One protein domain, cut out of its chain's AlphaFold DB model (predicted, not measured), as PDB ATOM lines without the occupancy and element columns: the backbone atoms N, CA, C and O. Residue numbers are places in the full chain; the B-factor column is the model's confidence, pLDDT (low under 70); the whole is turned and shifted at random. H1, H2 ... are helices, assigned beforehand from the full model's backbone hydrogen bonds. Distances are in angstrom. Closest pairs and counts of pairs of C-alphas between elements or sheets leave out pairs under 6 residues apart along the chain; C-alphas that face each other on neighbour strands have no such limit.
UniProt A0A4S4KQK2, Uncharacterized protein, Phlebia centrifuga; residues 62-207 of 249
ATOM      1  N   SER A  62     469.850 430.687 431.140       75.44
ATOM      2  CA  SER A  62     470.302 431.611 430.084       75.44
ATOM      3  C   SER A  62     471.745 431.351 429.617       75.44
ATOM      4  O   SER A  62     472.050 431.451 428.429       75.44
ATOM      5  N   GLU A  63     472.629 430.958 430.538       76.50
ATOM      6  CA  GLU A  63     474.006 430.539 430.245       76.50
ATOM      7  C   GLU A  63     474.063 429.343 429.312       76.50
ATOM      8  O   GLU A  63     474.831 429.362 428.357       76.50
ATOM      9  N   ASP A  64     473.245 428.318 429.543       79.62
ATOM     10  CA  ASP A  64     473.275 427.128 428.705       79.62
ATOM     11  C   ASP A  64     472.877 427.484 427.266       79.62
ATOM     12  O   ASP A  64     473.471 426.984 426.307       79.62
ATOM     13  N   TYR A  65     471.908 428.393 427.097       83.69
ATOM     14  CA  TYR A  65     471.540 428.924 425.782       83.69
ATOM     15  C   TYR A  65     472.681 429.719 425.144       83.69
ATOM     16  O   TYR A  65     472.958 429.531 423.960       83.69
ATOM     17  N   ALA A  66     473.369 430.567 425.908       84.25
ATOM     18  CA  ALA A  66     474.517 431.324 425.417       84.25
ATOM     19  C   ALA A  66     475.690 430.405 425.033       84.25
ATOM     20  O   ALA A  66     476.238 430.548 423.943       84.25
ATOM     21  N   GLN A  67     476.036 429.418 425.865       85.31
ATOM     22  CA  GLN A  67     477.074 428.427 425.568       85.31
ATOM     23  C   GLN A  67     476.721 427.610 424.319       85.31
ATOM     24  O   GLN A  67     477.573 427.398 423.453       85.31
ATOM     25  N   LEU A  68     475.458 427.190 424.179       87.00
ATOM     26  CA  LEU A  68     474.973 426.519 422.973       87.00
ATOM     27  C   LEU A  68     475.067 427.425 421.744       87.00
ATOM     28  O   LEU A  68     475.555 426.974 420.710       87.00
ATOM     29  N   ALA A  69     474.644 428.688 421.845       89.06
ATOM     30  CA  ALA A  69     474.742 429.653 420.755       89.06
ATOM     31  C   ALA A  69     476.201 429.835 420.312       89.06
ATOM     32  O   ALA A  69     476.507 429.701 419.129       89.06
ATOM     33  N   ILE A  70     477.117 430.055 421.256       87.94
ATOM     34  CA  ILE A  70     478.553 430.197 420.980       87.94
ATOM     35  C   ILE A  70     479.097 428.924 420.314       87.94
ATOM     36  O   ILE A  70     479.741 429.006 419.272       87.94
ATOM     37  N   SER A  71     478.761 427.739 420.836       87.62
ATOM     38  CA  SER A  71     479.182 426.453 420.260       87.62
ATOM     39  C   SER A  71     478.677 426.242 418.828       87.62
ATOM     40  O   SER A  71     479.418 425.761 417.962       87.62
ATOM     41  N   ILE A  72     477.419 426.606 418.554       87.31
ATOM     42  CA  ILE A  72     476.837 426.546 417.209       87.31
ATOM     43  C   ILE A  72     477.556 427.534 416.297       87.31
ATOM     44  O   ILE A  72     477.951 427.141 415.201       87.31
ATOM     45  N   CYS A  73     477.777 428.774 416.742       87.88
ATOM     46  CA  CYS A  73     478.512 429.786 415.991       87.88
ATOM     47  C   CYS A  73     479.904 429.269 415.604       87.88
ATOM     48  O   CYS A  73     480.203 429.135 414.420       87.88
ATOM     49  N   ASP A  74     480.711 428.844 416.578       87.19
ATOM     50  CA  ASP A  74     482.074 428.355 416.351       87.19
ATOM     51  C   ASP A  74     482.137 427.165 415.387       87.19
ATOM     52  O   ASP A  74     483.095 427.023 414.622       87.19
ATOM     53  N   ARG A  75     481.127 426.289 415.405       85.00
ATOM     54  CA  ARG A  75     481.015 425.178 414.452       85.00
ATOM     55  C   ARG A  75     480.614 425.665 413.062       85.00
ATOM     56  O   ARG A  75     481.235 425.270 412.080       85.00
ATOM     57  N   THR A  76     479.607 426.530 412.994       81.50
ATOM     58  CA  THR A  76     479.041 427.101 411.764       81.50
ATOM     59  C   THR A  76     480.096 427.886 410.992       81.50
ATOM     60  O   THR A  76     480.200 427.750 409.775       81.50
ATOM     61  N   LEU A  77     480.927 428.659 411.695       81.81
ATOM     62  CA  LEU A  77     481.973 429.492 411.101       81.81
ATOM     63  C   LEU A  77     483.151 428.698 410.521       81.81
ATOM     64  O   LEU A  77     483.868 429.215 409.671       81.81
ATOM     65  N   LYS A  78     483.353 427.444 410.944       84.44
ATOM     66  CA  LYS A  78     484.403 426.562 410.396       84.44
ATOM     67  C   LYS A  78     484.012 425.919 409.066       84.44
ATOM     68  O   LYS A  78     484.856 425.306 408.418       84.44
ATOM     69  N   ILE A  79     482.746 426.023 408.671       82.00
ATOM     70  CA  ILE A  79     482.210 425.414 407.456       82.00
ATOM     71  C   ILE A  79     482.089 426.505 406.393       82.00
ATOM     72  O   ILE A  79     481.488 427.549 406.633       82.00
ATOM     73  N   ASP A  80     482.623 426.265 405.192       74.88
ATOM     74  CA  ASP A  80     482.582 427.272 404.123       74.88
ATOM     75  C   ASP A  80     481.142 427.618 403.711       74.88
ATOM     76  O   ASP A  80     480.809 428.782 403.512       74.88
ATOM     77  N   ARG A  81     480.241 426.634 403.674       77.06
ATOM     78  CA  ARG A  81     478.807 426.831 403.412       77.06
ATOM     79  C   ARG A  81     477.984 426.183 404.521       77.06
ATOM     80  O   ARG A  81     477.566 425.038 404.360       77.06
ATOM     81  N   PRO A  82     477.783 426.871 405.656       79.94
ATOM     82  CA  PRO A  82     477.022 426.294 406.751       79.94
ATOM     83  C   PRO A  82     475.578 426.018 406.327       79.94
ATOM     84  O   PRO A  82     475.043 426.689 405.436       79.94
ATOM     85  N   ALA A  83     474.926 425.061 406.985       81.81
ATOM     86  CA  ALA A  83     473.507 424.822 406.768       81.81
ATOM     87  C   ALA A  83     472.686 426.048 407.206       81.81
ATOM     88  O   ALA A  83     473.062 426.785 408.119       81.81
ATOM     89  N   ALA A  84     471.553 426.283 406.540       81.62
ATOM     90  CA  ALA A  84     470.612 427.328 406.946       81.62
ATOM     91  C   ALA A  84     470.048 427.089 408.357       81.62
ATOM     92  O   ALA A  84     469.805 428.043 409.093       81.62
ATOM     93  N   GLU A  85     469.915 425.819 408.743       83.12
ATOM     94  CA  GLU A  85     469.509 425.378 410.083       83.12
ATOM     95  C   GLU A  85     470.468 425.842 411.158       83.12
ATOM     96  O   GLU A  85     470.027 426.482 412.105       83.12
ATOM     97  N   ASP A  86     471.769 425.632 410.985       83.75
ATOM     98  CA  ASP A  86     472.733 426.011 412.017       83.75
ATOM     99  C   ASP A  86     472.765 427.529 412.240       83.75
ATOM    100  O   ASP A  86     472.827 427.996 413.378       83.75
ATOM    101  N   ARG A  87     472.638 428.316 411.161       86.31
ATOM    102  CA  ARG A  87     472.566 429.781 411.259       86.31
ATOM    103  C   ARG A  87     471.307 430.251 411.983       86.31
ATOM    104  O   ARG A  87     471.390 431.092 412.873       86.31
ATOM    105  N   HIS A  88     470.146 429.709 411.624       86.88
ATOM    106  CA  HIS A  88     468.885 430.078 412.265       86.88
ATOM    107  C   HIS A  88     468.853 429.618 413.728       86.88
ATOM    108  O   HIS A  88     468.493 430.391 414.614       86.88
ATOM    109  N   LEU A  89     469.329 428.406 414.016       86.12
ATOM    110  CA  LEU A  89     469.421 427.894 415.376       86.12
ATOM    111  C   LEU A  89     470.335 428.764 416.247       86.12
ATOM    112  O   LEU A  89     469.987 429.031 417.394       86.12
ATOM    113  N   PHE A  90     471.454 429.262 415.707       89.81
ATOM    114  CA  PHE A  90     472.277 430.256 416.398       89.81
ATOM    115  C   PHE A  90     471.469 431.504 416.774       89.81
ATOM    116  O   PHE A  90     471.486 431.906 417.938       89.81
ATOM    117  N   VAL A  91     470.725 432.082 415.823       89.62
ATOM    118  CA  VAL A  91     469.892 433.273 416.059       89.62
ATOM    119  C   VAL A  91     468.868 433.036 417.166       89.62
ATOM    120  O   VAL A  91     468.753 433.865 418.072       89.62
ATOM    121  N   VAL A  92     468.180 431.893 417.133       87.06
ATOM    122  CA  VAL A  92     467.179 431.514 418.138       87.06
ATOM    123  C   VAL A  92     467.814 431.325 419.518       87.06
ATOM    124  O   VAL A  92     467.308 431.869 420.496       87.06
ATOM    125  N   MET A  93     468.940 430.611 419.613       86.81
ATOM    126  CA  MET A  93     469.637 430.374 420.888       86.81
ATOM    127  C   MET A  93     470.192 431.666 421.489       86.81
ATOM    128  O   MET A  93     470.037 431.906 422.685       86.81
ATOM    129  N   ALA A  94     470.778 432.530 420.657       88.56
ATOM    130  CA  ALA A  94     471.245 433.843 421.084       88.56
ATOM    131  C   ALA A  94     470.083 434.700 421.607       88.56
ATOM    132  O   ALA A  94     470.203 435.331 422.651       88.56
ATOM    133  N   ASN A  95     468.926 434.663 420.941       86.06
ATOM    134  CA  ASN A  95     467.745 435.382 421.407       86.06
ATOM    135  C   ASN A  95     467.227 434.851 422.753       86.06
ATOM    136  O   ASN A  95     466.902 435.630 423.647       86.06
ATOM    137  N   MET A  96     467.196 433.526 422.917       80.62
ATOM    138  CA  MET A  96     466.807 432.875 424.170       80.62
ATOM    139  C   MET A  96     467.706 433.285 425.337       80.62
ATOM    140  O   MET A  96     467.197 433.538 426.427       80.62
ATOM    141  N   ALA A  97     469.013 433.396 425.094       80.75
ATOM    142  CA  ALA A  97     469.996 433.814 426.090       80.75
ATOM    143  C   ALA A  97     469.883 435.297 426.496       80.75
ATOM    144  O   ALA A  97     470.311 435.684 427.584       80.75
ATOM    145  N   LEU A  98     469.322 436.139 425.625       78.31
ATOM    146  CA  LEU A  98     469.130 437.568 425.881       78.31
ATOM    147  C   LEU A  98     467.747 437.890 426.465       78.31
ATOM    148  O   LEU A  98     467.549 438.986 426.981       78.31
ATOM    149  N   SER A  99     466.791 436.960 426.408       72.62
ATOM    150  CA  SER A  99     465.400 437.196 426.807       72.62
ATOM    151  C   SER A  99     465.272 437.584 428.297       72.62
ATOM    152  O   SER A  99     465.565 436.749 429.156       72.62
ATOM    153  N   PRO A 100     464.735 438.777 428.633       58.06
ATOM    154  CA  PRO A 100     464.663 439.295 430.009       58.06
ATOM    155  C   PRO A 100     463.937 438.374 431.000       58.06
ATOM    156  O   PRO A 100     464.382 438.170 432.126       58.06
ATOM    157  N   ASN A 101     462.872 437.708 430.543       55.59
ATOM    158  CA  ASN A 101     462.064 436.787 431.355       55.59
ATOM    159  C   ASN A 101     462.805 435.505 431.789       55.59
ATOM    160  O   ASN A 101     462.225 434.669 432.484       55.59
ATOM    161  N   ARG A 102     464.053 435.312 431.342       58.97
ATOM    162  CA  ARG A 102     464.865 434.104 431.554       58.97
ATOM    163  C   ARG A 102     466.180 434.395 432.297       58.97
ATOM    164  O   ARG A 102     467.042 433.525 432.371       58.97
ATOM    165  N   GLN A 103     466.334 435.604 432.843       57.38
ATOM    166  CA  GLN A 103     467.577 436.092 433.461       57.38
ATOM    167  C   GLN A 103     467.634 435.933 434.989       57.38
ATOM    168  O   GLN A 103     468.531 436.481 435.630       57.38
ATOM    169  N   ASP A 104     466.711 435.169 435.580       55.44
ATOM    170  CA  ASP A 104     466.736 434.862 437.011       55.44
ATOM    171  C   ASP A 104     467.796 433.778 437.273       55.44
ATOM    172  O   ASP A 104     467.578 432.585 437.057       55.44
ATOM    173  N   TYR A 105     469.017 434.228 437.569       57.34
ATOM    174  CA  TYR A 105     470.231 433.441 437.379       57.34
ATOM    175  C   TYR A 105     471.025 433.292 438.689       57.34
ATOM    176  O   TYR A 105     471.497 434.307 439.218       57.34
ATOM    177  N   PRO A 106     471.267 432.063 439.191       51.03
ATOM    178  CA  PRO A 106     472.186 431.822 440.297       51.03
ATOM    179  C   PRO A 106     473.631 431.840 439.768       51.03
ATOM    180  O   PRO A 106     474.222 430.809 439.472       51.03
ATOM    181  N   GLY A 107     474.209 433.028 439.602       61.56
ATOM    182  CA  GLY A 107     475.588 433.195 439.139       61.56
ATOM    183  C   GLY A 107     476.133 434.576 439.478       61.56
ATOM    184  O   GLY A 107     475.362 435.501 439.729       61.56
ATOM    185  N   SER A 108     477.460 434.727 439.508       70.44
ATOM    186  CA  SER A 108     478.073 436.030 439.776       70.44
ATOM    187  C   SER A 108     477.836 436.995 438.611       70.44
ATOM    188  O   SER A 108     477.879 436.604 437.444       70.44
ATOM    189  N   GLU A 109     477.639 438.276 438.914       73.31
ATOM    190  CA  GLU A 109     477.446 439.325 437.900       73.31
ATOM    191  C   GLU A 109     478.587 439.386 436.873       73.31
ATOM    192  O   GLU A 109     478.366 439.615 435.684       73.31
ATOM    193  N   ALA A 110     479.819 439.101 437.305       76.12
ATOM    194  CA  ALA A 110     480.982 439.047 436.424       76.12
ATOM    195  C   ALA A 110     480.872 437.937 435.365       76.12
ATOM    196  O   ALA A 110     481.203 438.176 434.202       76.12
ATOM    197  N   LEU A 111     480.387 436.749 435.747       75.94
ATOM    198  CA  LEU A 111     480.186 435.635 434.818       75.94
ATOM    199  C   LEU A 111     479.120 435.995 433.778       75.94
ATOM    200  O   LEU A 111     479.369 435.878 432.580       75.94
ATOM    201  N   LYS A 112     477.975 436.518 434.232       73.06
ATOM    202  CA  LYS A 112     476.880 436.943 433.345       73.06
ATOM    203  C   LYS A 112     477.353 437.985 432.331       73.06
ATOM    204  O   LYS A 112     477.077 437.869 431.139       73.06
ATOM    205  N   ARG A 113     478.127 438.973 432.797       78.75
ATOM    206  CA  ARG A 113     478.708 440.027 431.957       78.75
ATOM    207  C   ARG A 113     479.665 439.472 430.902       78.75
ATOM    208  O   ARG A 113     479.578 439.873 429.746       78.75
ATOM    209  N   GLY A 114     480.566 438.568 431.294       82.94
ATOM    210  CA  GLY A 114     481.516 437.935 430.373       82.94
ATOM    211  C   GLY A 114     480.811 437.120 429.291       82.94
ATOM    212  O   GLY A 114     481.092 437.277 428.109       82.94
ATOM    213  N   MET A 115     479.810 436.337 429.680       79.69
ATOM    214  CA  MET A 115     479.017 435.549 428.741       79.69
ATOM    215  C   MET A 115     478.220 436.396 427.749       79.69
ATOM    216  O   MET A 115     478.188 436.099 426.555       79.69
ATOM    217  N   LEU A 116     477.578 437.457 428.238       81.38
ATOM    218  CA  LEU A 116     476.853 438.398 427.393       81.38
ATOM    219  C   LEU A 116     477.799 439.087 426.403       81.38
ATOM    220  O   LEU A 116     477.478 439.209 425.221       81.38
ATOM    221  N   TYR A 117     478.984 439.485 426.869       86.31
ATOM    222  CA  TYR A 117     480.027 440.028 426.008       86.31
ATOM    223  C   TYR A 117     480.419 439.036 424.904       86.31
ATOM    224  O   TYR A 117     480.387 439.394 423.727       86.31
ATOM    225  N   ASP A 118     480.706 437.780 425.248       88.38
ATOM    226  CA  ASP A 118     481.081 436.750 424.273       88.38
ATOM    227  C   ASP A 118     479.966 436.477 423.254       88.38
ATOM    228  O   ASP A 118     480.232 436.303 422.057       88.38
ATOM    229  N   LEU A 119     478.706 436.479 423.695       88.88
ATOM    230  CA  LEU A 119     477.557 436.321 422.811       88.88
ATOM    231  C   LEU A 119     477.444 437.495 421.828       88.88
ATOM    232  O   LEU A 119     477.323 437.268 420.623       88.88
ATOM    233  N   LEU A 120     477.569 438.737 422.306       90.31
ATOM    234  CA  LEU A 120     477.551 439.941 421.468       90.31
ATOM    235  C   LEU A 120     478.715 439.969 420.469       90.31
ATOM    236  O   LEU A 120     478.532 440.346 419.309       90.31
ATOM    237  N   GLN A 121     479.904 439.511 420.869       91.75
ATOM    238  CA  GLN A 121     481.036 439.341 419.954       91.75
ATOM    239  C   GLN A 121     480.718 438.320 418.853       91.75
ATOM    240  O   GLN A 121     481.017 438.552 417.681       91.75
ATOM    241  N   ASN A 122     480.071 437.201 419.187       91.12
ATOM    242  CA  ASN A 122     479.662 436.202 418.196       91.12
ATOM    243  C   ASN A 122     478.560 436.708 417.260       91.12
ATOM    244  O   ASN A 122     478.653 436.513 416.049       91.12
ATOM    245  N   MET A 123     477.569 437.426 417.787       90.75
ATOM    246  CA  MET A 123     476.552 438.097 416.973       90.75
ATOM    247  C   MET A 123     477.200 439.101 416.016       90.75
ATOM    248  O   MET A 123     476.871 439.109 414.837       90.75
ATOM    249  N   THR A 124     478.193 439.867 416.478       92.50
ATOM    250  CA  THR A 124     478.973 440.794 415.637       92.50
ATOM    251  C   THR A 124     479.670 440.072 414.487       92.50
ATOM    252  O   THR A 124     479.571 440.503 413.336       92.50
ATOM    253  N   LYS A 125     480.352 438.955 414.776       91.19
ATOM    254  CA  LYS A 125     481.016 438.124 413.757       91.19
ATOM    255  C   LYS A 125     480.014 437.599 412.732       91.19
ATOM    256  O   LYS A 125     480.265 437.681 411.533       91.19
ATOM    257  N   ILE A 126     478.874 437.086 413.190       88.94
ATOM    258  CA  ILE A 126     477.834 436.549 412.310       88.94
ATOM    259  C   ILE A 126     477.194 437.650 411.466       88.94
ATOM    260  O   ILE A 126     477.044 437.445 410.265       88.94
ATOM    261  N   SER A 127     476.898 438.825 412.028       90.06
ATOM    262  CA  SER A 127     476.399 439.975 411.265       90.06
ATOM    263  C   SER A 127     477.390 440.394 410.180       90.06
ATOM    264  O   SER A 127     476.992 440.636 409.041       90.06
ATOM    265  N   ARG A 128     478.695 440.405 410.487       92.75
ATOM    266  CA  ARG A 128     479.736 440.692 409.492       92.75
ATOM    267  C   ARG A 128     479.756 439.664 408.361       92.75
ATOM    268  O   ARG A 128     479.808 440.025 407.192       92.75
ATOM    269  N   ILE A 129     479.697 438.383 408.698       89.44
ATOM    270  CA  ILE A 129     479.727 437.308 407.702       89.44
ATOM    271  C   ILE A 129     478.443 437.300 406.871       89.44
ATOM    272  O   ILE A 129     478.499 437.086 405.662       89.44
ATOM    273  N   ALA A 130     477.296 437.573 407.492       88.44
ATOM    274  CA  ALA A 130     476.025 437.726 406.803       88.44
ATOM    275  C   ALA A 130     476.071 438.883 405.799       88.44
ATOM    276  O   ALA A 130     475.635 438.710 404.664       88.44
ATOM    277  N   LEU A 131     476.675 440.017 406.166       92.06
ATOM    278  CA  LEU A 131     476.948 441.121 405.245       92.06
ATOM    279  C   LEU A 131     477.828 440.702 404.064       92.06
ATOM    280  O   LEU A 131     477.491 440.991 402.917       92.06
ATOM    281  N   ASP A 132     478.948 440.033 404.347       91.31
ATOM    282  CA  ASP A 132     479.923 439.626 403.330       91.31
ATOM    283  C   ASP A 132     479.342 438.578 402.366       91.31
ATOM    284  O   ASP A 132     479.685 438.549 401.185       91.31
ATOM    285  N   ARG A 133     478.435 437.724 402.857       88.81
ATOM    286  CA  ARG A 133     477.833 436.613 402.102       88.81
ATOM    287  C   ARG A 133     476.408 436.878 401.616       88.81
ATOM    288  O   ARG A 133     475.822 436.000 400.984       88.81
ATOM    289  N   GLY A 134     475.844 438.049 401.908       89.44
ATOM    290  CA  GLY A 134     474.476 438.417 401.535       89.44
ATOM    291  C   GLY A 134     473.395 437.570 402.213       89.44
ATOM    292  O   GLY A 134     472.366 437.290 401.606       89.44
ATOM    293  N   TRP A 135     473.621 437.112 403.445       89.06
ATOM    294  CA  TRP A 135     472.616 436.362 404.197       89.06
ATOM    295  C   TRP A 135     471.592 437.307 404.820       89.06
ATOM    296  O   TRP A 135     471.948 438.211 405.574       89.06
ATOM    297  N   THR A 136     470.313 437.058 404.555       88.81
ATOM    298  CA  THR A 136     469.211 437.780 405.194       88.81
ATOM    299  C   THR A 136     469.082 437.389 406.667       88.81
ATOM    300  O   THR A 136     469.275 436.222 407.005       88.81
ATOM    301  N   ASN A 137     468.784 438.354 407.541       88.56
ATOM    302  CA  ASN A 137     468.551 438.209 408.982       88.56
ATOM    303  C   ASN A 137     469.562 437.283 409.677       88.56
ATOM    304  O   ASN A 137     469.194 436.413 410.465       88.56
ATOM    305  N   CYS A 138     470.850 437.425 409.349       87.25
ATOM    306  CA  CYS A 138     471.930 436.590 409.892       87.25
ATOM    307  C   CYS A 138     471.750 435.075 409.648       87.25
ATOM    308  O   CYS A 138     472.280 434.243 410.380       87.25
ATOM    309  N   GLY A 139     471.022 434.712 408.589       82.12
ATOM    310  CA  GLY A 139     470.667 433.340 408.239       82.12
ATOM    311  C   GLY A 139     469.357 432.842 408.853       82.12
ATOM    312  O   GLY A 139     469.024 431.677 408.643       82.12
ATOM    313  N   SER A 140     468.625 433.702 409.566       82.56
ATOM    314  CA  SER A 140     467.225 433.489 409.931       82.56
ATOM    315  C   SER A 140     466.298 433.790 408.747       82.56
ATOM    316  O   SER A 140     466.616 434.589 407.867       82.56
ATOM    317  N   TYR A 141     465.132 433.152 408.735       76.88
ATOM    318  CA  TYR A 141     464.083 433.363 407.726       76.88
ATOM    319  C   TYR A 141     462.973 434.271 408.244       76.88
ATOM    320  O   TYR A 141     462.078 434.649 407.495       76.88
ATOM    321  N   VAL A 142     463.051 434.621 409.523       80.31
ATOM    322  CA  VAL A 142     462.190 435.602 410.166       80.31
ATOM    323  C   VAL A 142     462.993 436.846 410.509       80.31
ATOM    324  O   VAL A 142     464.228 436.822 410.481       80.31
ATOM    325  N   ASP A 143     462.279 437.915 410.845       83.94
ATOM    326  CA  ASP A 143     462.872 439.158 411.323       83.94
ATOM    327  C   ASP A 143     463.819 438.893 412.497       83.94
ATOM    328  O   ASP A 143     463.563 438.045 413.358       83.94
ATOM    329  N   LEU A 144     464.953 439.590 412.503       84.25
ATOM    330  CA  LEU A 144     466.011 439.352 413.477       84.25
ATOM    331  C   LEU A 144     465.566 439.829 414.875       84.25
ATOM    332  O   LEU A 144     465.423 441.035 415.081       84.25
ATOM    333  N   PRO A 145     465.415 438.934 415.870       80.00
ATOM    334  CA  PRO A 145     464.794 439.299 417.145       80.00
ATOM    335  C   PRO A 145     465.748 440.027 418.106       80.00
ATOM    336  O   PRO A 145     465.322 440.576 419.117       80.00
ATOM    337  N   TRP A 146     467.052 440.040 417.815       83.94
ATOM    338  CA  TRP A 146     468.070 440.535 418.743       83.94
ATOM    339  C   TRP A 146     467.942 442.022 419.067       83.94
ATOM    340  O   TRP A 146     468.210 442.405 420.199       83.94
ATOM    341  N   ILE A 147     467.552 442.851 418.094       85.44
ATOM    342  CA  ILE A 147     467.439 444.304 418.296       85.44
ATOM    343  C   ILE A 147     466.359 444.590 419.341       85.44
ATOM    344  O   ILE A 147     466.612 445.304 420.310       85.44
ATOM    345  N   ASP A 148     465.200 443.951 419.199       83.62
ATOM    346  CA  ASP A 148     464.070 444.099 420.118       83.62
ATOM    347  C   ASP A 148     464.424 443.569 421.509       83.62
ATOM    348  O   ASP A 148     464.147 444.218 422.518       83.62
ATOM    349  N   THR A 149     465.090 442.416 421.578       80.44
ATOM    350  CA  THR A 149     465.501 441.823 422.853       80.44
ATOM    351  C   THR A 149     466.537 442.682 423.581       80.44
ATOM    352  O   THR A 149     466.415 442.877 424.789       80.44
ATOM    353  N   LEU A 150     467.511 443.258 422.863       83.25
ATOM    354  CA  LEU A 150     468.487 444.188 423.440       83.25
ATOM    355  C   LEU A 150     467.813 445.467 423.943       83.25
ATOM    356  O   LEU A 150     468.065 445.878 425.071       83.25
ATOM    357  N   LEU A 151     466.916 446.066 423.153       83.62
ATOM    358  CA  LEU A 151     466.149 447.240 423.579       83.62
ATOM    359  C   LEU A 151     465.313 446.965 424.825       83.62
ATOM    360  O   LEU A 151     465.319 447.769 425.754       83.62
ATOM    361  N   ASN A 152     464.604 445.839 424.864       78.75
ATOM    362  CA  ASN A 152     463.790 445.467 426.016       78.75
ATOM    363  C   ASN A 152     464.654 445.245 427.262       78.75
ATOM    364  O   ASN A 152     464.274 445.683 428.345       78.75
ATOM    365  N   GLY A 153     465.831 444.631 427.105       74.69
ATOM    366  CA  GLY A 153     466.809 444.493 428.185       74.69
ATOM    367  C   GLY A 153     467.350 445.835 428.689       74.69
ATOM    368  O   GLY A 153     467.585 445.986 429.881       74.69
ATOM    369  N   ILE A 154     467.509 446.829 427.810       78.00
ATOM    370  CA  ILE A 154     467.949 448.182 428.188       78.00
ATOM    371  C   ILE A 154     466.827 448.970 428.881       78.00
ATOM    372  O   ILE A 154     467.077 449.659 429.868       78.00
ATOM    373  N   ARG A 155     465.596 448.889 428.366       76.75
ATOM    374  CA  ARG A 155     464.433 449.647 428.863       76.75
ATOM    375  C   ARG A 155     463.943 449.184 430.232       76.75
ATOM    376  O   ARG A 155     463.364 449.991 430.953       76.75
ATOM    377  N   ASN A 156     464.165 447.918 430.575       70.12
ATOM    378  CA  ASN A 156     463.704 447.312 431.821       70.12
ATOM    379  C   ASN A 156     464.902 446.966 432.730       70.12
ATOM    380  O   ASN A 156     465.262 445.792 432.845       70.12
ATOM    381  N   PRO A 157     465.524 447.964 433.390       57.03
ATOM    382  CA  PRO A 157     466.702 447.769 434.242       57.03
ATOM    383  C   PRO A 157     466.420 446.968 435.525       57.03
ATOM    384  O   PRO A 157     467.359 446.571 436.207       57.03
ATOM    385  N   ASP A 158     465.148 446.704 435.846       55.56
ATOM    386  CA  ASP A 158     464.750 445.835 436.963       55.56
ATOM    387  C   ASP A 158     465.096 444.351 436.712       55.56
ATOM    388  O   ASP A 158     465.062 443.533 437.634       55.56
ATOM    389  N   HIS A 159     465.462 443.982 435.478       54.75
ATOM    390  CA  HIS A 159     466.071 442.689 435.182       54.75
ATOM    391  C   HIS A 159     467.571 442.752 435.495       54.75
ATOM    392  O   HIS A 159     468.305 443.535 434.904       54.75
ATOM    393  N   LEU A 160     467.993 441.915 436.444       47.25
ATOM    394  CA  LEU A 160     469.271 441.845 437.176       47.25
ATOM    395  C   LEU A 160     470.568 441.672 436.343       47.25
ATOM    396  O   LEU A 160     471.503 441.028 436.817       47.25
ATOM    397  N   LEU A 161     470.659 442.180 435.116       52.19
ATOM    398  CA  LEU A 161     471.916 442.247 434.372       52.19
ATOM    399  C   LEU A 161     472.529 443.653 434.452       52.19
ATOM    400  O   LEU A 161     471.803 444.648 434.491       52.19
ATOM    401  N   PRO A 162     473.873 443.769 434.433       56.22
ATOM    402  CA  PRO A 162     474.532 445.051 434.220       56.22
ATOM    403  C   PRO A 162     474.031 445.668 432.907       56.22
ATOM    404  O   PRO A 162     473.618 444.925 432.011       56.22
ATOM    405  N   PRO A 163     474.090 447.002 432.754       64.00
ATOM    406  CA  PRO A 163     473.587 447.660 431.555       64.00
ATOM    407  C   PRO A 163     474.155 446.973 430.308       64.00
ATOM    408  O   PRO A 163     475.359 446.749 430.203       64.00
ATOM    409  N   PHE A 164     473.281 446.593 429.373       70.81
ATOM    410  CA  PHE A 164     473.686 445.954 428.116       70.81
ATOM    411  C   PHE A 164     474.590 446.871 427.289       70.81
ATOM    412  O   PHE A 164     475.451 446.406 426.545       70.81
ATOM    413  N   ILE A 165     474.396 448.181 427.439       80.00
ATOM    414  CA  ILE A 165     474.950 449.200 426.558       80.00
ATOM    415  C   ILE A 165     476.489 449.172 426.481       80.00
ATOM    416  O   ILE A 165     476.995 449.076 425.359       80.00
ATOM    417  N   PRO A 166     477.257 449.147 427.593       84.19
ATOM    418  CA  PRO A 166     478.719 449.137 427.534       84.19
ATOM    419  C   PRO A 166     479.317 447.866 426.919       84.19
ATOM    420  O   PRO A 166     480.513 447.823 426.641       84.19
ATOM    421  N   LEU A 167     478.524 446.801 426.763       85.81
ATOM    422  CA  LEU A 167     478.983 445.533 426.195       85.81
ATOM    423  C   LEU A 167     478.765 445.448 424.687       85.81
ATOM    424  O   LEU A 167     479.392 444.602 424.049       85.81
ATOM    425  N   ILE A 168     477.894 446.292 424.121       88.75
ATOM    426  CA  ILE A 168     477.582 446.285 422.691       88.75
ATOM    427  C   ILE A 168     478.813 446.777 421.913       88.75
ATOM    428  O   ILE A 168     479.199 447.944 422.052       88.75
ATOM    429  N   PRO A 169     479.438 445.926 421.076       91.25
ATOM    430  CA  PRO A 169     480.623 446.315 420.322       91.25
ATOM    431  C   PRO A 169     480.281 447.393 419.278       91.25
ATOM    432  O   PRO A 169     479.277 447.241 418.587       91.25
ATOM    433  N   PRO A 170     481.121 448.420 419.047       93.25
ATOM    434  CA  PRO A 170     480.876 449.405 417.984       93.25
ATOM    435  C   PRO A 170     480.683 448.751 416.606       93.25
ATOM    436  O   PRO A 170     479.744 449.059 415.882       93.25
ATOM    437  N   ALA A 171     481.495 447.734 416.300       94.69
ATOM    438  CA  ALA A 171     481.375 446.971 415.061       94.69
ATOM    439  C   ALA A 171     480.029 446.233 414.928       94.69
ATOM    440  O   ALA A 171     479.595 445.957 413.811       94.69
ATOM    441  N   PHE A 172     479.355 445.897 416.034       93.00
ATOM    442  CA  PHE A 172     477.998 445.350 415.983       93.00
ATOM    443  C   PHE A 172     477.028 446.378 415.404       93.00
ATOM    444  O   PHE A 172     476.247 446.036 414.517       93.00
ATOM    445  N   ILE A 173     477.113 447.622 415.883       94.44
ATOM    446  CA  ILE A 173     476.297 448.740 415.410       94.44
ATOM    447  C   ILE A 173     476.565 448.978 413.925       94.44
ATOM    448  O   ILE A 173     475.630 448.892 413.133       94.44
ATOM    449  N   ASP A 174     477.827 449.146 413.532       95.56
ATOM    450  CA  ASP A 174     478.198 449.435 412.140       95.56
ATOM    451  C   ASP A 174     477.735 448.331 411.173       95.56
ATOM    452  O   ASP A 174     477.148 448.599 410.122       95.56
ATOM    453  N   ASN A 175     477.961 447.061 411.536       95.12
ATOM    454  CA  ASN A 175     477.543 445.931 410.707       95.12
ATOM    455  C   ASN A 175     476.012 445.835 410.612       95.12
ATOM    456  O   ASN A 175     475.470 445.532 409.551       95.12
ATOM    457  N   THR A 176     475.303 446.075 411.714       92.88
ATOM    458  CA  THR A 176     473.839 445.996 411.738       92.88
ATOM    459  C   THR A 176     473.221 447.141 410.937       92.88
ATOM    460  O   THR A 176     472.313 446.901 410.143       92.88
ATOM    461  N   GLU A 177     473.760 448.359 411.055       95.38
ATOM    462  CA  GLU A 177     473.325 449.519 410.273       95.38
ATOM    463  C   GLU A 177     473.475 449.266 408.771       95.38
ATOM    464  O   GLU A 177     472.527 449.445 407.999       95.38
ATOM    465  N   GLU A 178     474.651 448.794 408.352       96.25
ATOM    466  CA  GLU A 178     474.920 448.487 406.950       96.25
ATOM    467  C   GLU A 178     474.022 447.352 406.437       96.25
ATOM    468  O   GLU A 178     473.552 447.393 405.297       96.25
ATOM    469  N   ALA A 179     473.735 446.349 407.271       93.50
ATOM    470  CA  ALA A 179     472.876 445.230 406.895       93.50
ATOM    471  C   ALA A 179     471.415 445.663 406.733       93.50
ATOM    472  O   ALA A 179     470.763 445.239 405.777       93.50
ATOM    473  N   ILE A 180     470.916 446.550 407.600       93.69
ATOM    474  CA  ILE A 180     469.595 447.179 407.450       93.69
ATOM    475  C   ILE A 180     469.563 448.021 406.170       93.69
ATOM    476  O   ILE A 180     468.642 447.892 405.366       93.69
ATOM    477  N   ARG A 181     470.594 448.842 405.922       95.25
ATOM    478  CA  ARG A 181     470.681 449.701 404.727       95.25
ATOM    479  C   ARG A 181     470.664 448.897 403.423       95.25
ATOM    480  O   ARG A 181     470.094 449.351 402.433       95.25
ATOM    481  N   ARG A 182     471.280 447.710 403.410       94.69
ATOM    482  CA  ARG A 182     471.266 446.774 402.270       94.69
ATOM    483  C   ARG A 182     469.987 445.935 402.165       94.69
ATOM    484  O   ARG A 182     469.878 445.152 401.227       94.69
ATOM    485  N   GLY A 183     469.053 446.058 403.108       90.19
ATOM    486  CA  GLY A 183     467.846 445.229 403.166       90.19
ATOM    487  C   GLY A 183     468.117 443.767 403.536       90.19
ATOM    488  O   GLY A 183     467.292 442.905 403.254       90.19
ATOM    489  N   LEU A 184     469.275 443.473 404.134       90.94
ATOM    490  CA  LEU A 184     469.616 442.133 404.614       90.94
ATOM    491  C   LEU A 184     469.009 441.865 405.987       90.94
ATOM    492  O   LEU A 184     468.581 440.746 406.236       90.94
ATOM    493  N   ILE A 185     468.943 442.866 406.864       91.69
ATOM    494  CA  ILE A 185     468.165 442.781 408.104       91.69
ATOM    495  C   ILE A 185     466.828 443.480 407.874       91.69
ATOM    496  O   ILE A 185     466.790 444.654 407.501       91.69
ATOM    497  N   THR A 186     465.742 442.745 408.084       87.75
ATOM    498  CA  THR A 186     464.372 443.172 407.803       87.75
ATOM    499  C   THR A 186     463.495 443.078 409.043       87.75
ATOM    500  O   THR A 186     463.825 442.389 410.008       87.75
ATOM    501  N   GLY A 187     462.366 443.778 408.992       87.12
ATOM    502  CA  GLY A 187     461.260 443.590 409.916       87.12
ATOM    503  C   GLY A 187     460.428 444.834 410.138       87.12
ATOM    504  O   GLY A 187     460.862 445.958 409.871       87.12
ATOM    505  N   VAL A 188     459.201 444.634 410.611       86.81
ATOM    506  CA  VAL A 188     458.275 445.744 410.870       86.81
ATOM    507  C   VAL A 188     458.846 446.616 411.984       86.81
ATOM    508  O   VAL A 188     459.007 446.143 413.106       86.81
ATOM    509  N   GLY A 189     459.137 447.883 411.680       88.44
ATOM    510  CA  GLY A 189     459.698 448.854 412.627       88.44
ATOM    511  C   GLY A 189     461.183 448.658 412.953       88.44
ATOM    512  O   GLY A 189     461.694 449.269 413.890       88.44
ATOM    513  N   ILE A 190     461.904 447.826 412.189       90.69
ATOM    514  CA  ILE A 190     463.317 447.516 412.462       90.69
ATOM    515  C   ILE A 190     464.205 448.763 412.471       90.69
ATOM    516  O   ILE A 190     465.124 448.863 413.280       90.69
ATOM    517  N   ARG A 191     463.913 449.736 411.597       93.12
ATOM    518  CA  ARG A 191     464.682 450.978 411.500       93.12
ATOM    519  C   ARG A 191     464.502 451.842 412.742       93.12
ATOM    520  O   ARG A 191     465.491 452.258 413.322       93.12
ATOM    521  N   GLU A 192     463.258 452.045 413.162       94.12
ATOM    522  CA  GLU A 192     462.917 452.846 414.341       94.12
ATOM    523  C   GLU A 192     463.559 452.260 415.602       94.12
ATOM    524  O   GLU A 192     464.190 452.977 416.375       94.12
ATOM    525  N   ARG A 193     463.470 450.936 415.769       92.69
ATOM    526  CA  ARG A 193     464.070 450.225 416.904       92.69
ATOM    527  C   ARG A 193     465.593 450.263 416.868       92.69
ATOM    528  O   ARG A 193     466.237 450.501 417.885       92.69
ATOM    529  N   PHE A 194     466.201 450.060 415.703       94.12
ATOM    530  CA  PHE A 194     467.651 450.160 415.596       94.12
ATOM    531  C   PHE A 194     468.155 451.584 415.864       94.12
ATOM    532  O   PHE A 194     469.123 451.750 416.602       94.12
ATOM    533  N   ASP A 195     467.484 452.608 415.332       94.81
ATOM    534  CA  ASP A 195     467.843 454.009 415.573       94.81
ATOM    535  C   ASP A 195     467.733 454.356 417.076       94.81
ATOM    536  O   ASP A 195     468.618 455.019 417.624       94.81
ATOM    537  N   GLU A 196     466.720 453.834 417.776       93.25
ATOM    538  CA  GLU A 196     466.608 453.947 419.236       93.25
ATOM    539  C   GLU A 196     467.760 453.246 419.973       93.25
ATOM    540  O   GLU A 196     468.356 453.828 420.883       93.25
ATOM    541  N   LEU A 197     468.118 452.022 419.569       91.31
ATOM    542  CA  LEU A 197     469.239 451.284 420.161       91.31
ATOM    543  C   LEU A 197     470.542 452.077 420.020       91.31
ATOM    544  O   LEU A 197     471.302 452.203 420.981       91.31
ATOM    545  N   VAL A 198     470.785 452.648 418.837       93.31
ATOM    546  CA  VAL A 198     471.953 453.493 418.559       93.31
ATOM    547  C   VAL A 198     471.932 454.763 419.403       93.31
ATOM    548  O   VAL A 198     472.979 455.175 419.903       93.31
ATOM    549  N   GLN A 199     470.769 455.391 419.585       92.81
ATOM    550  CA  GLN A 199     470.637 456.579 420.425       92.81
ATOM    551  C   GLN A 199     471.017 456.278 421.878       92.81
ATOM    552  O   GLN A 199     471.849 456.993 422.441       92.81
ATOM    553  N   LEU A 200     470.454 455.217 422.461       89.56
ATOM    554  CA  LEU A 200     470.766 454.783 423.826       89.56
ATOM    555  C   LEU A 200     472.250 454.425 423.961       89.56
ATOM    556  O   LEU A 200     472.912 454.848 424.908       89.56
ATOM    557  N   TRP A 201     472.798 453.726 422.965       90.06
ATOM    558  CA  TRP A 201     474.213 453.380 422.925       90.06
ATOM    559  C   TRP A 201     475.123 454.613 422.894       90.06
ATOM    560  O   TRP A 201     476.050 454.712 423.691       90.06
ATOM    561  N   ARG A 202     474.834 455.610 422.048       90.38
ATOM    562  CA  ARG A 202     475.624 456.852 421.970       90.38
ATOM    563  C   ARG A 202     475.545 457.697 423.237       90.38
ATOM    564  O   ARG A 202     476.541 458.324 423.596       90.38
ATOM    565  N   GLN A 203     474.380 457.753 423.881       88.50
ATOM    566  CA  GLN A 203     474.192 458.506 425.125       88.50
ATOM    567  C   GLN A 203     475.104 457.979 426.236       88.50
ATOM    568  O   GLN A 203     475.756 458.776 426.904       88.50
ATOM    569  N   ASP A 204     475.213 456.656 426.367       84.69
ATOM    570  CA  ASP A 204     476.110 456.009 427.329       84.69
ATOM    571  C   ASP A 204     477.590 456.262 427.000       84.69
ATOM    572  O   ASP A 204     478.351 456.669 427.872       84.69
ATOM    573  N   GLN A 205     477.991 456.150 425.725       81.19
ATOM    574  CA  GLN A 205     479.372 456.442 425.295       81.19
ATOM    575  C   GLN A 205     479.777 457.913 425.500       81.19
ATOM    576  O   GLN A 205     480.962 458.225 425.598       81.19
ATOM    577  N   SER A 206     478.801 458.824 425.520       76.12
ATOM    578  CA  SER A 206     479.022 460.265 425.687       76.12
ATOM    579  C   SER A 206     478.922 460.718 427.145       76.12
ATOM    580  O   SER A 206     479.193 461.885 427.435       76.12
ATOM    581  N   ALA A 207     478.511 459.836 428.063       72.00
ATOM    582  CA  ALA A 207     478.463 460.161 429.476       72.00
ATOM    583  C   ALA A 207     479.900 460.366 429.989       72.00
ATOM    584  O   ALA A 207     480.761 459.511 429.762       72.00
TER     585      ALA A 207
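AT A GLANCE: This is residues 62 to 207 of the 249 residues of an uncharacterized protein of Phlebia centrifuga (UniProt A0A4S4KQK2). A compact, helices-only body: the hairpin of H1 and H2 makes one end, the long helix H3 runs along one side of the body, packed on H1, shorter H5 packs on H2 at the other side, apart from H3, and H6 and H7 close the far end, H6 packed on H3 and H7 on H5. H1 packs along both H2 and H3, little H4 sits where it meets both H2 and H3, and H7 covers H5 and H6, which stay apart from each other. The printed part has 146 residues with seven named helices, H1 to H7 in that order, and no named strand; the class is all helix. The whole is compact and rounded, with a radius of gyration of the C-alphas of 14.4 A and spans of 39 by 31 by 23 A.

IN THESE COORDINATES: H1, residues 62 to 76, begins at C-alpha 62 at (470.302, 431.611, 430.084) and is 20.8 A long. H2, residues 84 to 98, is 21.6 A long. H3, residues 109 to 133, is the longest at 35.9 A, from C-alpha 109 at (477.446, 439.325, 437.900). H4 has residues 136 to 139, H5 146 to 155 and H6 170 to 181. H7, residues 190 to 205, is 22.4 A long and ends at C-alpha 205 at (479.372, 456.442, 425.295).

HOW THE PARTS SIT: H1, H2 and H3 form an up-and-down bundle, each running against the one before it. H1 and H2, a hairpin, touch at a shallow tilt of 26 degrees; their closest C-alphas, of Ser 62 and Ala 97, are 4.6 A apart. H1 touches H3 with closest C-alphas Ala 66 and Leu 119, 6.4 A. H2 and H3, also a hairpin, only just touch, with 3 pairs of C-alphas within 8 A, the closest Ala 94 and Leu 119, 7.0 A. H4 touches H2 at Arg 87 and Gly 139, C-alphas 5.0 A apart, and H3 at Ala 130 and Cys 138, 5.3 A. H5 touches H2, closest C-alphas Asn 95 and Trp 146, 5.8 A. H6 touches H3 with residues 120 to 131 of H3 alone, at a steep tilt of 39 degrees, closest C-alphas Thr 124 and Phe 172, 4.7 A. H7 touches H5 at a steep tilt of 49 degrees, closest C-alphas Leu 151 and Leu 197, 6.1 A. H6 and H7, a hairpin, only just touch, with 3 pairs of C-alphas within 8 A, the closest Ile 173 and Val 198, 7.2 A. H1 and H7 are apart. Every O i to N i+4 pair is within hydrogen-bond range in H1, H2, H3, H5, H6 and H7; H4 is too short for one.

THE WHOLE: The C-alphas farthest apart, of Arg 81 and Ala 207, are 42.3 A apart. The printed part has no cut. The link from H5 to H6 is long, with 14 residues. Mean pLDDT of the printed part is 82.8; residues 100 to 107 and 157 to 163 are under 70.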